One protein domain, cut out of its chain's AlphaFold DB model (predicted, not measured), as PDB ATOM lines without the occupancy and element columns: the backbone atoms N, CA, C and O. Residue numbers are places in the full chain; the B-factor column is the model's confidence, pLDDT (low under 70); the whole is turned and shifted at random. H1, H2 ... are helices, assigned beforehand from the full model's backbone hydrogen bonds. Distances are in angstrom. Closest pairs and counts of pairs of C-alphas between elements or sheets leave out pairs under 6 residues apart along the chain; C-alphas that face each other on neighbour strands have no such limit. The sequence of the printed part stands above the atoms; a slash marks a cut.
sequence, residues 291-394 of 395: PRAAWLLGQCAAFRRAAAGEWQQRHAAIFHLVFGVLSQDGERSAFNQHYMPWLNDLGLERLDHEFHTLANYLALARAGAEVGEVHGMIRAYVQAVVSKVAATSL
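Overview. This is residues 291 to 394 of the 395 residues of the protein "SAND domain-containing protein" of Auxenochlorella protothecoides (UniProt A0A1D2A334). Helices H1, H2 and H3 stand side by side in an up-and-down row, and a V-shaped hairpin of H4 and H5 covers one face of it. The printed part, 104 residues with five named helices, H1 to H5 in order, is all helix. It is compact, with a radius of gyration of the C-alphas of 13.2 A, and spans 40 by 30 by 17 A.

Arrangement. H5, residues 371 to 392, touches H4, residues 348 to 366, at a shallow tilt of 23 degrees; the closest C-alphas, of Val 374 and Ala 365, are 6.2 A apart. H5 touches H3, residues 329 to 344, with residues 385 to 390 alone, closest at the C-alphas of Val 386 and Tyr 339, 5.3 A. H2, residues 311 to 325, touches H1, residues 291 to 307, closest at the C-alphas of Gln 313 and Ala 306, 4.9 A. O i to N i+4 pairs are within hydrogen-bond range throughout H1, H2 and H5, 10 of 12 in H3 and 14 of 15 in H4.

Along the chain. H5, 31.8 A long, ends at C-alpha 392 (172.382, 149.757, 198.448); H1 begins at C-alpha 291 (158.047, 182.866, 200.308).

Size, cuts and confidence. The printed part has no cut, and pLDDT is under 70 at residues 327, 329 to 330 and 393 to 394.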
ATOM      1  N   PRO A 291     158.320 183.920 199.328       77.69
ATOM      2  CA  PRO A 291     158.047 182.866 200.308       77.69
ATOM      3  C   PRO A 291     159.155 181.805 200.354       77.69
ATOM      4  O   PRO A 291     159.567 181.362 201.426       77.69
ATOM      5  N   ARG A 292     159.677 181.416 199.181       77.25
ATOM      6  CA  ARG A 292     160.741 180.406 199.056       77.25
ATOM      7  C   ARG A 292     162.103 180.990 199.425       77.25
ATOM      8  O   ARG A 292     162.864 180.334 200.130       77.25
ATOM      9  N   ALA A 293     162.372 182.225 199.001       78.38
ATOM     10  CA  ALA A 293     163.594 182.950 199.327       78.38
ATOM     11  C   ALA A 293     163.732 183.171 200.842       78.38
ATOM     12  O   ALA A 293     164.759 182.834 201.429       78.38
ATOM     13  N   ALA A 294     162.670 183.657 201.497       83.25
ATOM     14  CA  ALA A 294     162.643 183.860 202.943       83.25
ATOM     15  C   ALA A 294     162.805 182.538 203.705       83.25
ATOM     16  O   ALA A 294     163.539 182.476 204.692       83.25
ATOM     17  N   TRP A 295     162.176 181.461 203.222       87.44
ATOM     18  CA  TRP A 295     162.349 180.134 203.804       87.44
ATOM     19  C   TRP A 295     163.797 179.631 203.686       87.44
ATOM     20  O   TRP A 295     164.359 179.201 204.695       87.44
ATOM     21  N   LEU A 296     164.429 179.735 202.508       86.56
ATOM     22  CA  LEU A 296     165.828 179.328 202.299       86.56
ATOM     23  C   LEU A 296     166.800 180.149 203.156       86.56
ATOM     24  O   LEU A 296     167.688 179.582 203.789       86.56
ATOM     25  N   LEU A 297     166.589 181.463 203.278       83.50
ATOM     26  CA  LEU A 297     167.355 182.308 204.202       83.50
ATOM     27  C   LEU A 297     167.155 181.893 205.670       83.50
ATOM     28  O   LEU A 297     168.108 181.900 206.457       83.50
ATOM     29  N   GLY A 298     165.945 181.465 206.038       86.69
ATOM     30  CA  GLY A 298     165.659 180.849 207.334       86.69
ATOM     31  C   GLY A 298     166.468 179.567 207.570       86.69
ATOM     32  O   GLY A 298     167.022 179.384 208.658       86.69
ATOM     33  N   GLN A 299     166.620 178.727 206.540       91.62
ATOM     34  CA  GLN A 299     167.479 177.538 206.597       91.62
ATOM     35  C   GLN A 299     168.962 177.909 206.738       91.62
ATOM     36  O   GLN A 299     169.658 177.307 207.552       91.62
ATOM     37  N   CYS A 300     169.443 178.960 206.063       88.19
ATOM     38  CA  CYS A 300     170.808 179.469 206.255       88.19
ATOM     39  C   CYS A 300     171.085 179.857 207.718       88.19
ATOM     40  O   CYS A 300     172.172 179.618 208.246       88.19
ATOM     41  N   ALA A 301     170.114 180.469 208.399       87.25
ATOM     42  CA  ALA A 301     170.240 180.788 209.820       87.25
ATOM     43  C   ALA A 301     170.210 179.530 210.705       87.25
ATOM     44  O   ALA A 301     170.959 179.460 211.680       87.25
ATOM     45  N   ALA A 302     169.382 178.538 210.367       88.81
ATOM     46  CA  ALA A 302     169.325 177.263 211.080       88.81
ATOM     47  C   ALA A 302     170.646 176.484 210.977       88.81
ATOM     48  O   ALA A 302     171.162 176.046 212.001       88.81
ATOM     49  N   PHE A 303     171.239 176.405 209.782       94.25
ATOM     50  CA  PHE A 303     172.539 175.762 209.573       94.25
ATOM     51  C   PHE A 303     173.664 176.484 210.322       94.25
ATOM     52  O   PHE A 303     174.481 175.834 210.957       94.25
ATOM     53  N   ARG A 304     173.682 177.821 210.367       90.62
ATOM     54  CA  ARG A 304     174.688 178.535 211.180       90.62
ATOM     55  C   ARG A 304     174.600 178.205 212.670       90.62
ATOM     56  O   ARG A 304     175.632 178.033 213.305       90.62
ATOM     57  N   ARG A 305     173.387 178.092 213.223       89.00
ATOM     58  CA  ARG A 305     173.204 177.680 214.626       89.00
ATOM     59  C   ARG A 305     173.653 176.236 214.848       89.00
ATOM     60  O   ARG A 305     174.351 175.967 215.814       89.00
ATOM     61  N   ALA A 306     173.295 175.343 213.930       91.56
ATOM     62  CA  ALA A 306     173.645 173.929 214.012       91.56
ATOM     63  C   ALA A 306     175.144 173.649 213.803       91.56
ATOM     64  O   ALA A 306     175.650 172.661 214.324       91.56
ATOM     65  N   ALA A 307     175.874 174.509 213.081       88.38
ATOM     66  CA  ALA A 307     177.310 174.344 212.853       88.38
ATOM     67  C   ALA A 307     178.110 174.354 214.171       88.38
ATOM     68  O   ALA A 307     178.973 173.502 214.373       88.38
ATOM     69  N   ALA A 308     177.762 175.263 215.087       81.31
ATOM     70  CA  ALA A 308     178.347 175.355 216.428       81.31
ATOM     71  C   ALA A 308     177.681 174.418 217.458       81.31
ATOM     72  O   ALA A 308     178.057 174.422 218.627       81.31
ATOM     73  N   GLY A 309     176.659 173.669 217.043       81.06
ATOM     74  CA  GLY A 309     175.869 172.805 217.905       81.06
ATOM     75  C   GLY A 309     176.313 171.346 217.902       81.06
ATOM     76  O   GLY A 309     177.172 170.930 217.125       81.06
ATOM     77  N   GLU A 310     175.651 170.567 218.756       88.88
ATOM     78  CA  GLU A 310     175.757 169.107 218.810       88.88
ATOM     79  C   GLU A 310     175.254 168.439 217.520       88.88
ATOM     80  O   GLU A 310     174.466 169.006 216.752       88.88
ATOM     81  N   TRP A 311     175.650 167.183 217.309       86.81
ATOM     82  CA  TRP A 311     175.307 166.410 216.112       86.81
ATOM     83  C   TRP A 311     173.791 166.318 215.860       86.81
ATOM     84  O   TRP A 311     173.357 166.372 214.706       86.81
ATOM     85  N   GLN A 312     172.959 166.284 216.910       89.75
ATOM     86  CA  GLN A 312     171.498 166.273 216.770       89.75
ATOM     87  C   GLN A 312     170.974 167.551 216.104       89.75
ATOM     88  O   GLN A 312     169.984 167.508 215.372       89.75
ATOM     89  N   GLN A 313     171.630 168.695 216.324       89.62
ATOM     90  CA  GLN A 313     171.236 169.962 215.710       89.62
ATOM     91  C   GLN A 313     171.564 169.974 214.215       89.62
ATOM     92  O   GLN A 313     170.746 170.431 213.414       89.62
ATOM     93  N   ARG A 314     172.720 169.418 213.827       91.88
ATOM     94  CA  ARG A 314     173.107 169.232 212.417       91.88
ATOM     95  C   ARG A 314     172.140 168.289 211.714       91.88
ATOM     96  O   ARG A 314     171.612 168.627 210.657       91.88
ATOM     97  N   HIS A 315     171.820 167.169 212.353       90.94
ATOM     98  CA  HIS A 315     170.845 166.206 211.853       90.94
ATOM     99  C   HIS A 315     169.451 166.832 211.658       90.94
ATOM    100  O   HIS A 315     168.844 166.698 210.595       90.94
ATOM    101  N   ALA A 316     168.955 167.581 212.648       88.62
ATOM    102  CA  ALA A 316     167.671 168.277 212.554       88.62
ATOM    103  C   ALA A 316     167.662 169.339 211.439       88.62
ATOM    104  O   ALA A 316     166.682 169.449 210.700       88.62
ATOM    105  N   ALA A 317     168.752 170.095 211.280       92.56
ATOM    106  CA  ALA A 317     168.883 171.087 210.216       92.56
ATOM    107  C   ALA A 317     168.823 170.439 208.823       92.56
ATOM    108  O   ALA A 317     168.072 170.910 207.966       92.56
ATOM    109  N   ILE A 318     169.530 169.319 208.621       94.12
ATOM    110  CA  ILE A 318     169.452 168.529 207.383       94.12
ATOM    111  C   ILE A 318     168.015 168.062 207.145       94.12
ATOM    112  O   ILE A 318     167.475 168.291 206.064       94.12
ATOM    113  N   PHE A 319     167.365 167.469 208.151       90.69
ATOM    114  CA  PHE A 319     165.980 167.009 208.032       90.69
ATOM    115  C   PHE A 319     165.039 168.129 207.577       90.69
ATOM    116  O   PHE A 319     164.303 167.951 206.608       90.69
ATOM    117  N   HIS A 320     165.062 169.284 208.245       89.50
ATOM    118  CA  HIS A 320     164.157 170.389 207.931       89.50
ATOM    119  C   HIS A 320     164.395 170.974 206.538       89.50
ATOM    120  O   HIS A 320     163.425 171.271 205.834       89.50
ATOM    121  N   LEU A 321     165.659 171.102 206.127       92.38
ATOM    122  CA  LEU A 321     166.004 171.547 204.783       92.38
ATOM    123  C   LEU A 321     165.493 170.553 203.744       92.38
ATOM    124  O   LEU A 321     164.729 170.927 202.857       92.38
ATOM    125  N   VAL A 322     165.880 169.284 203.867       90.25
ATOM    126  CA  VAL A 322     165.550 168.267 202.869       90.25
ATOM    127  C   VAL A 322     164.038 168.071 202.784       90.25
ATOM    128  O   VAL A 322     163.469 168.139 201.697       90.25
ATOM    129  N   PHE A 323     163.353 167.934 203.920       83.81
ATOM    130  CA  PHE A 323     161.901 167.768 203.951       83.81
ATOM    131  C   PHE A 323     161.154 168.972 203.352       83.81
ATOM    132  O   PHE A 323     160.113 168.800 202.718       83.81
ATOM    133  N   GLY A 324     161.680 170.190 203.525       84.31
ATOM    134  CA  GLY A 324     161.094 171.401 202.950       84.31
ATOM    135  C   GLY A 324     161.375 171.594 201.456       84.31
ATOM    136  O   GLY A 324     160.570 172.233 200.772       84.31
ATOM    137  N   VAL A 325     162.474 171.037 200.937       85.56
ATOM    138  CA  VAL A 325     162.819 171.022 199.501       85.56
ATOM    139  C   VAL A 325     161.957 170.016 198.731       85.56
ATOM    140  O   VAL A 325     161.486 170.306 197.628       85.56
ATOM    141  N   LEU A 326     161.687 168.853 199.326       82.38
ATOM    142  CA  LEU A 326     160.857 167.821 198.709       82.38
ATOM    143  C   LEU A 326     159.381 168.242 198.707       82.38
ATOM    144  O   LEU A 326     158.748 168.458 199.747       82.38
ATOM    145  N   SER A 327     158.843 168.395 197.500       68.88
ATOM    146  CA  SER A 327     157.549 169.048 197.268       68.88
ATOM    147  C   SER A 327     156.445 168.047 196.941       68.88
ATOM    148  O   SER A 327     155.274 168.347 197.148       68.88
ATOM    149  N   GLN A 328     156.812 166.868 196.433       70.81
ATOM    150  CA  GLN A 328     155.870 165.845 195.992       70.81
ATOM    151  C   GLN A 328     155.765 164.710 197.016       70.81
ATOM    152  O   GLN A 328     156.758 164.317 197.633       70.81
ATOM    153  N   ASP A 329     154.568 164.142 197.158       64.94
ATOM    154  CA  ASP A 329     154.297 163.082 198.137       64.94
ATOM    155  C   ASP A 329     155.143 161.821 197.890       64.94
ATOM    156  O   ASP A 329     155.651 161.221 198.839       64.94
ATOM    157  N   GLY A 330     155.409 161.480 196.624       67.19
ATOM    158  CA  GLY A 330     156.302 160.372 196.261       67.19
ATOM    159  C   GLY A 330     157.756 160.587 196.698       67.19
ATOM    160  O   GLY A 330     158.408 159.663 197.181       67.19
ATOM    161  N   GLU A 331     158.257 161.822 196.622       75.88
ATOM    162  CA  GLU A 331     159.616 162.155 197.063       75.88
ATOM    163  C   GLU A 331     159.755 162.081 198.579       75.88
ATOM    164  O   GLU A 331     160.762 161.601 199.098       75.88
ATOM    165  N   ARG A 332     158.724 162.532 199.300       79.25
ATOM    166  CA  ARG A 332     158.676 162.448 200.762       79.25
ATOM    167  C   ARG A 332     158.591 161.002 201.234       79.25
ATOM    168  O   ARG A 332     159.206 160.671 202.244       79.25
ATOM    169  N   SER A 333     157.884 160.144 200.497       79.19
ATOM    170  CA  SER A 333     157.858 158.704 200.761       79.19
ATOM    171  C   SER A 333     159.250 158.088 200.618       79.19
ATOM    172  O   SER A 333     159.746 157.489 201.570       79.19
ATOM    173  N   ALA A 334     159.929 158.313 199.488       78.31
ATOM    174  CA  ALA A 334     161.279 157.790 199.256       78.31
ATOM    175  C   ALA A 334     162.305 158.336 200.267       78.31
ATOM    176  O   ALA A 334     163.174 157.609 200.751       78.31
ATOM    177  N   PHE A 335     162.174 159.608 200.649       84.12
ATOM    178  CA  PHE A 335     162.965 160.203 201.720       84.12
ATOM    179  C   PHE A 335     162.733 159.510 203.065       84.12
ATOM    180  O   PHE A 335     163.697 159.157 203.739       84.12
ATOM    181  N   ASN A 336     161.480 159.270 203.455       83.81
ATOM    182  CA  ASN A 336     161.178 158.591 204.713       83.81
ATOM    183  C   ASN A 336     161.639 157.125 204.703       83.81
ATOM    184  O   ASN A 336     162.135 156.647 205.718       83.81
ATOM    185  N   GLN A 337     161.497 156.425 203.578       84.69
ATOM    186  CA  GLN A 337     161.818 155.000 203.462       84.69
ATOM    187  C   GLN A 337     163.321 154.725 203.373       84.69
ATOM    188  O   GLN A 337     163.792 153.756 203.959       84.69
ATOM    189  N   HIS A 338     164.077 155.572 202.667       85.62
ATOM    190  CA  HIS A 338     165.488 155.308 202.373       85.62
ATOM    191  C   HIS A 338     166.419 156.333 203.013       85.62
ATOM    192  O   HIS A 338     167.327 155.973 203.759       85.62
ATOM    193  N   TYR A 339     166.189 157.622 202.760       85.88
ATOM    194  CA  TYR A 339     167.118 158.669 203.190       85.88
ATOM    195  C   TYR A 339     167.124 158.867 204.704       85.88
ATOM    196  O   TYR A 339     168.184 159.021 205.286       85.88
ATOM    197  N   MET A 340     165.963 158.839 205.357       86.56
ATOM    198  CA  MET A 340     165.856 158.993 206.809       86.56
ATOM    199  C   MET A 340     166.569 157.884 207.587       86.56
ATOM    200  O   MET A 340     167.372 158.219 208.454       86.56
ATOM    201  N   PRO A 341     166.323 156.584 207.334       86.75
ATOM    202  CA  PRO A 341     167.092 155.539 208.002       86.75
ATOM    203  C   PRO A 341     168.592 155.646 207.712       86.75
ATOM    204  O   PRO A 341     169.374 155.519 208.643       86.75
ATOM    205  N   TRP A 342     168.991 155.979 206.483       90.00
ATOM    206  CA  TRP A 342     170.401 156.211 206.171       90.00
ATOM    207  C   TRP A 342     171.001 157.401 206.926       90.00
ATOM    208  O   TRP A 342     172.089 157.264 207.468       90.00
ATOM    209  N   LEU A 343     170.289 158.529 207.017       88.88
ATOM    210  CA  LEU A 343     170.734 159.726 207.733       88.88
ATOM    211  C   LEU A 343     170.918 159.444 209.233       88.88
ATOM    212  O   LEU A 343     171.906 159.883 209.812       88.88
ATOM    213  N   ASN A 344     170.001 158.674 209.831       87.50
ATOM    214  CA  ASN A 344     170.090 158.251 211.233       87.50
ATOM    215  C   ASN A 344     171.234 157.253 211.481       87.50
ATOM    216  O   ASN A 344     171.716 157.150 212.604       87.50
ATOM    217  N   ASP A 345     171.642 156.510 210.452       88.00
ATOM    218  CA  ASP A 345     172.704 155.505 210.520       88.00
ATOM    219  C   ASP A 345     174.091 156.081 210.165       88.00
ATOM    220  O   ASP A 345     175.089 155.354 210.192       88.00
ATOM    221  N   LEU A 346     174.182 157.377 209.835       86.25
ATOM    222  CA  LEU A 346     175.451 158.030 209.531       86.25
ATOM    223  C   LEU A 346     176.327 158.159 210.778       86.25
ATOM    224  O   LEU A 346     175.921 158.737 211.782       86.25
ATOM    225  N   GLY A 347     177.585 157.730 210.665       86.75
ATOM    226  CA  GLY A 347     178.622 158.134 211.614       86.75
ATOM    227  C   GLY A 347     178.872 159.648 211.563       86.75
ATOM    228  O   GLY A 347     178.622 160.289 210.537       86.75
ATOM    229  N   LEU A 348     179.407 160.210 212.651       86.75
ATOM    230  CA  LEU A 348     179.600 161.658 212.827       86.75
ATOM    231  C   LEU A 348     180.354 162.323 211.666       86.75
ATOM    232  O   LEU A 348     179.893 163.335 211.146       86.75
ATOM    233  N   GLU A 349     181.453 161.730 211.188       88.19
ATOM    234  CA  GLU A 349     182.221 162.286 210.060       88.19
ATOM    235  C   GLU A 349     181.391 162.383 208.776       88.19
ATOM    236  O   GLU A 349     181.485 163.348 208.012       88.19
ATOM    237  N   ARG A 350     180.548 161.373 208.528       90.00
ATOM    238  CA  ARG A 350     179.703 161.346 207.339       90.00
ATOM    239  C   ARG A 350     178.536 162.315 207.481       90.00
ATOM    240  O   ARG A 350     178.226 162.999 206.511       90.00
ATOM    241  N   LEU A 351     177.937 162.410 208.667       91.12
ATOM    242  CA  LEU A 351     176.918 163.412 208.973       91.12
ATOM    243  C   LEU A 351     177.463 164.830 208.766       91.12
ATOM    244  O   LEU A 351     176.801 165.656 208.140       91.12
ATOM    245  N   ASP A 352     178.688 165.093 209.219       90.88
ATOM    246  CA  ASP A 352     179.351 166.377 209.019       90.88
ATOM    247  C   ASP A 352     179.602 166.648 207.540       90.88
ATOM    248  O   ASP A 352     179.336 167.754 207.069       90.88
ATOM    249  N   HIS A 353     180.037 165.655 206.768       92.25
ATOM    250  CA  HIS A 353     180.189 165.810 205.323       92.25
ATOM    251  C   HIS A 353     178.869 166.183 204.625       92.25
ATOM    252  O   HIS A 353     178.837 167.094 203.791       92.25
ATOM    253  N   GLU A 354     177.768 165.518 204.981       93.50
ATOM    254  CA  GLU A 354     176.434 165.824 204.448       93.50
ATOM    255  C   GLU A 354     175.972 167.229 204.851       93.50
ATOM    256  O   GLU A 354     175.487 168.002 204.018       93.50
ATOM    257  N   PHE A 355     176.193 167.598 206.113       95.69
ATOM    258  CA  PHE A 355     175.879 168.920 206.636       95.69
ATOM    259  C   PHE A 355     176.617 170.023 205.871       95.69
ATOM    260  O   PHE A 355     175.991 170.976 205.407       95.69
ATOM    261  N   HIS A 356     177.932 169.879 205.685       94.38
ATOM    262  CA  HIS A 356     178.748 170.859 204.967       94.38
ATOM    263  C   HIS A 356     178.367 170.948 203.488       94.38
ATOM    264  O   HIS A 356     178.318 172.043 202.932       94.38
ATOM    265  N   THR A 357     178.039 169.822 202.853       95.00
ATOM    266  CA  THR A 357     177.599 169.807 201.451       95.00
ATOM    267  C   THR A 357     176.322 170.630 201.264       95.00
ATOM    268  O   THR A 357     176.255 171.491 200.387       95.00
ATOM    269  N   LEU A 358     175.335 170.445 202.140       95.06
ATOM    270  CA  LEU A 358     174.091 171.216 202.113       95.06
ATOM    271  C   LEU A 358     174.298 172.685 202.514       95.06
ATOM    272  O   LEU A 358     173.709 173.578 201.900       95.06
ATOM    273  N   ALA A 359     175.180 172.953 203.481       94.25
ATOM    274  CA  ALA A 359     175.570 174.310 203.855       94.25
ATOM    275  C   ALA A 359     176.201 175.075 202.679       94.25
ATOM    276  O   ALA A 359     175.921 176.261 202.505       94.25
ATOM    277  N   ASN A 360     176.990 174.400 201.837       92.06
ATOM    278  CA  ASN A 360     177.600 175.002 200.649       92.06
ATOM    279  C   ASN A 360     176.550 175.423 199.615       92.06
ATOM    280  O   ASN A 360     176.642 176.522 199.071       92.06
ATOM    281  N   TYR A 361     175.512 174.614 199.383       92.50
ATOM    282  CA  TYR A 361     174.408 175.030 198.513       92.50
ATOM    283  C   TYR A 361     173.648 176.229 199.093       92.50
ATOM    284  O   TYR A 361     173.338 177.176 198.374       92.50
ATOM    285  N   LEU A 362     173.408 176.248 200.406       91.31
ATOM    286  CA  LEU A 362     172.786 177.392 201.078       91.31
ATOM    287  C   LEU A 362     173.650 178.665 201.017       91.31
ATOM    288  O   LEU A 362     173.117 179.776 200.959       91.31
ATOM    289  N   ALA A 363     174.979 178.534 200.988       89.25
ATOM    290  CA  ALA A 363     175.885 179.665 200.807       89.25
ATOM    291  C   ALA A 363     175.718 180.328 199.428       89.25
ATOM    292  O   ALA A 363     175.808 181.552 199.345       89.25
ATOM    293  N   LEU A 364     175.379 179.565 198.380       87.44
ATOM    294  CA  LEU A 364     175.065 180.118 197.054       87.44
ATOM    295  C   LEU A 364     173.843 181.043 197.108       87.44
ATOM    296  O   LEU A 364     173.886 182.148 196.572       87.44
ATOM    297  N   ALA A 365     172.789 180.649 197.832       84.31
ATOM    298  CA  ALA A 365     171.611 181.502 198.015       84.31
ATOM    299  C   ALA A 365     171.959 182.808 198.747       84.31
ATOM    300  O   ALA A 365     171.421 183.865 198.426       84.31
ATOM    301  N   ARG A 366     172.893 182.770 199.711       82.50
ATOM    302  CA  ARG A 366     173.393 183.987 200.382       82.50
ATOM    303  C   ARG A 366     174.246 184.862 199.468       82.50
ATOM    304  O   ARG A 366     174.233 186.076 199.635       82.50
ATOM    305  N   ALA A 367     174.979 184.255 198.541       85.00
ATOM    306  CA  ALA A 367     175.795 184.952 197.552       85.00
ATOM    307  C   ALA A 367     174.964 185.578 196.413       85.00
ATOM    308  O   ALA A 367     175.533 186.195 195.519       85.00
ATOM    309  N   GLY A 368     173.633 185.445 196.451       81.94
ATOM    310  CA  GLY A 368     172.726 186.038 195.470       81.94
ATOM    311  C   GLY A 368     172.407 185.140 194.276       81.94
ATOM    312  O   GLY A 368     171.873 185.642 193.291       81.94
ATOM    313  N   ALA A 369     172.713 183.838 194.345       84.12
ATOM    314  CA  ALA A 369     172.251 182.881 193.340       84.12
ATOM    315  C   ALA A 369     170.714 182.803 193.309       84.12
ATOM    316  O   ALA A 369     170.044 183.048 194.320       84.12
ATOM    317  N   GLU A 370     170.160 182.444 192.150       85.50
ATOM    318  CA  GLU A 370     168.716 182.351 191.964       85.50
ATOM    319  C   GLU A 370     168.133 181.257 192.876       85.50
ATOM    320  O   GLU A 370     168.701 180.181 193.081       85.50
ATOM    321  N   VAL A 371     167.002 181.567 193.508       83.19
ATOM    322  CA  VAL A 371     166.422 180.738 194.573       83.19
ATOM    323  C   VAL A 371     165.949 179.396 194.015       83.19
ATOM    324  O   VAL A 371     166.111 178.369 194.679       83.19
ATOM    325  N   GLY A 372     165.384 179.392 192.806       81.00
ATOM    326  CA  GLY A 372     165.005 178.197 192.061       81.00
ATOM    327  C   GLY A 372     166.198 177.309 191.707       81.00
ATOM    328  O   GLY A 372     166.112 176.099 191.912       81.00
ATOM    329  N   GLU A 373     167.318 177.885 191.271       85.19
ATOM    330  CA  GLU A 373     168.569 177.172 190.988       85.19
ATOM    331  C   GLU A 373     169.115 176.474 192.235       85.19
ATOM    332  O   GLU A 373     169.303 175.257 192.227       85.19
ATOM    333  N   VAL A 374     169.300 177.205 193.340       87.00
ATOM    334  CA  VAL A 374     169.813 176.622 194.594       87.00
ATOM    335  C   VAL A 374     168.877 175.533 195.108       87.00
ATOM    336  O   VAL A 374     169.313 174.454 195.516       87.00
ATOM    337  N   HIS A 375     167.573 175.788 195.051       87.19
ATOM    338  CA  HIS A 375     166.566 174.804 195.401       87.19
ATOM    339  C   HIS A 375     166.652 173.544 194.520       87.19
ATOM    340  O   HIS A 375     166.592 172.424 195.033       87.19
ATOM    341  N   GLY A 376     166.820 173.716 193.207       86.12
ATOM    342  CA  GLY A 376     167.001 172.636 192.241       86.12
ATOM    343  C   GLY A 376     168.261 171.816 192.509       86.12
ATOM    344  O   GLY A 376     168.190 170.589 192.514       86.12
ATOM    345  N   MET A 377     169.381 172.470 192.824       89.31
ATOM    346  CA  MET A 377     170.643 171.811 193.177       89.31
ATOM    347  C   MET A 377     170.507 170.953 194.437       89.31
ATOM    348  O   MET A 377     170.903 169.788 194.432       89.31
ATOM    349  N   ILE A 378     169.896 171.494 195.500       91.12
ATOM    350  CA  ILE A 378     169.669 170.745 196.745       91.12
ATOM    351  C   ILE A 378     168.748 169.551 196.480       91.12
ATOM    352  O   ILE A 378     169.026 168.442 196.937       91.12
ATOM    353  N   ARG A 379     167.673 169.743 195.705       89.62
ATOM    354  CA  ARG A 379     166.743 168.661 195.354       89.62
ATOM    355  C   ARG A 379     167.434 167.555 194.561       89.62
ATOM    356  O   ARG A 379     167.290 166.389 194.919       89.62
ATOM    357  N   ALA A 380     168.199 167.910 193.530       89.00
ATOM    358  CA  ALA A 380     168.927 166.955 192.699       89.00
ATOM    359  C   ALA A 380     169.958 166.166 193.519       89.00
ATOM    360  O   ALA A 380     170.040 164.943 193.401       89.00
ATOM    361  N   TYR A 381     170.688 166.848 194.407       92.81
ATOM    362  CA  TYR A 381     171.616 166.206 195.333       92.81
ATOM    363  C   TYR A 381     170.909 165.169 196.212       92.81
ATOM    364  O   TYR A 381     171.299 164.002 196.241       92.81
ATOM    365  N   VAL A 382     169.825 165.569 196.882       90.38
ATOM    366  CA  VAL A 382     169.052 164.677 197.755       90.38
ATOM    367  C   VAL A 382     168.518 163.478 196.979       90.38
ATOM    368  O   VAL A 382     168.649 162.352 197.446       90.38
ATOM    369  N   GLN A 383     167.943 163.687 195.793       87.94
ATOM    370  CA  GLN A 383     167.423 162.600 194.958       87.94
ATOM    371  C   GLN A 383     168.524 161.612 194.545       87.94
ATOM    372  O   GLN A 383     168.289 160.401 194.544       87.94
ATOM    373  N   ALA A 384     169.732 162.100 194.247       88.94
ATOM    374  CA  ALA A 384     170.876 161.247 193.940       88.94
ATOM    375  C   ALA A 384     171.296 160.406 195.155       88.94
ATOM    376  O   ALA A 384     171.544 159.205 195.023       88.94
ATOM    377  N   VAL A 385     171.314 161.006 196.349       89.19
ATOM    378  CA  VAL A 385     171.607 160.284 197.594       89.19
ATOM    379  C   VAL A 385     170.523 159.247 197.891       89.19
ATOM    380  O   VAL A 385     170.855 158.087 198.111       89.19
ATOM    381  N   VAL A 386     169.238 159.618 197.822       86.81
ATOM    382  CA  VAL A 386     168.097 158.696 197.992       86.81
ATOM    383  C   VAL A 386     168.229 157.500 197.047       86.81
ATOM    384  O   VAL A 386     168.143 156.361 197.494       86.81
ATOM    385  N   SER A 387     168.487 157.747 195.760       86.06
ATOM    386  CA  SER A 387     168.619 156.691 194.747       86.06
ATOM    387  C   SER A 387     169.791 155.756 195.045       86.06
ATOM    388  O   SER A 387     169.655 154.537 194.957       86.06
ATOM    389  N   LYS A 388     170.937 156.312 195.458       88.06
ATOM    390  CA  LYS A 388     172.114 155.526 195.844       88.06
ATOM    391  C   LYS A 388     171.827 154.651 197.064       88.06
ATOM    392  O   LYS A 388     172.151 153.467 197.066       88.06
ATOM    393  N   VAL A 389     171.202 155.219 198.090       87.06
ATOM    394  CA  VAL A 389     170.847 154.505 199.323       87.06
ATOM    395  C   VAL A 389     169.828 153.400 199.042       87.06
ATOM    396  O   VAL A 389     170.007 152.277 199.512       87.06
ATOM    397  N   ALA A 390     168.803 153.681 198.234       82.12
ATOM    398  CA  ALA A 390     167.808 152.695 197.827       82.12
ATOM    399  C   ALA A 390     168.453 151.511 197.087       82.12
ATOM    400  O   ALA A 390     168.172 150.362 197.418       82.12
ATOM    401  N   ALA A 391     169.390 151.774 196.169       81.00
ATOM    402  CA  ALA A 391     170.132 150.729 195.461       81.00
ATOM    403  C   ALA A 391     171.008 149.874 196.394       81.00
ATOM    404  O   ALA A 391     171.165 148.680 196.163       81.00
ATOM    405  N   THR A 392     171.546 150.468 197.461       78.44
ATOM    406  CA  THR A 392     172.382 149.757 198.448       78.44
ATOM    407  C   THR A 392     171.543 148.968 199.461       78.44
ATOM    408  O   THR A 392     172.059 148.077 200.113       78.44
ATOM    409  N   SER A 393     170.253 149.291 199.606       61.19
ATOM    410  CA  SER A 393     169.329 148.611 200.530       61.19
ATOM    411  C   SER A 393     168.647 147.380 199.911       61.19
ATOM    412  O   SER A 393     167.943 146.659 200.613       61.19
ATOM    413  N   LEU A 394     168.794 147.182 198.595       55.53
ATOM    414  CA  LEU A 394     168.187 146.093 197.818       55.53
ATOM    415  C   LEU A 394     169.174 144.966 197.461       55.53
ATOM    416  O   LEU A 394     168.745 143.952 196.914       55.53
TER     417      LEU A 394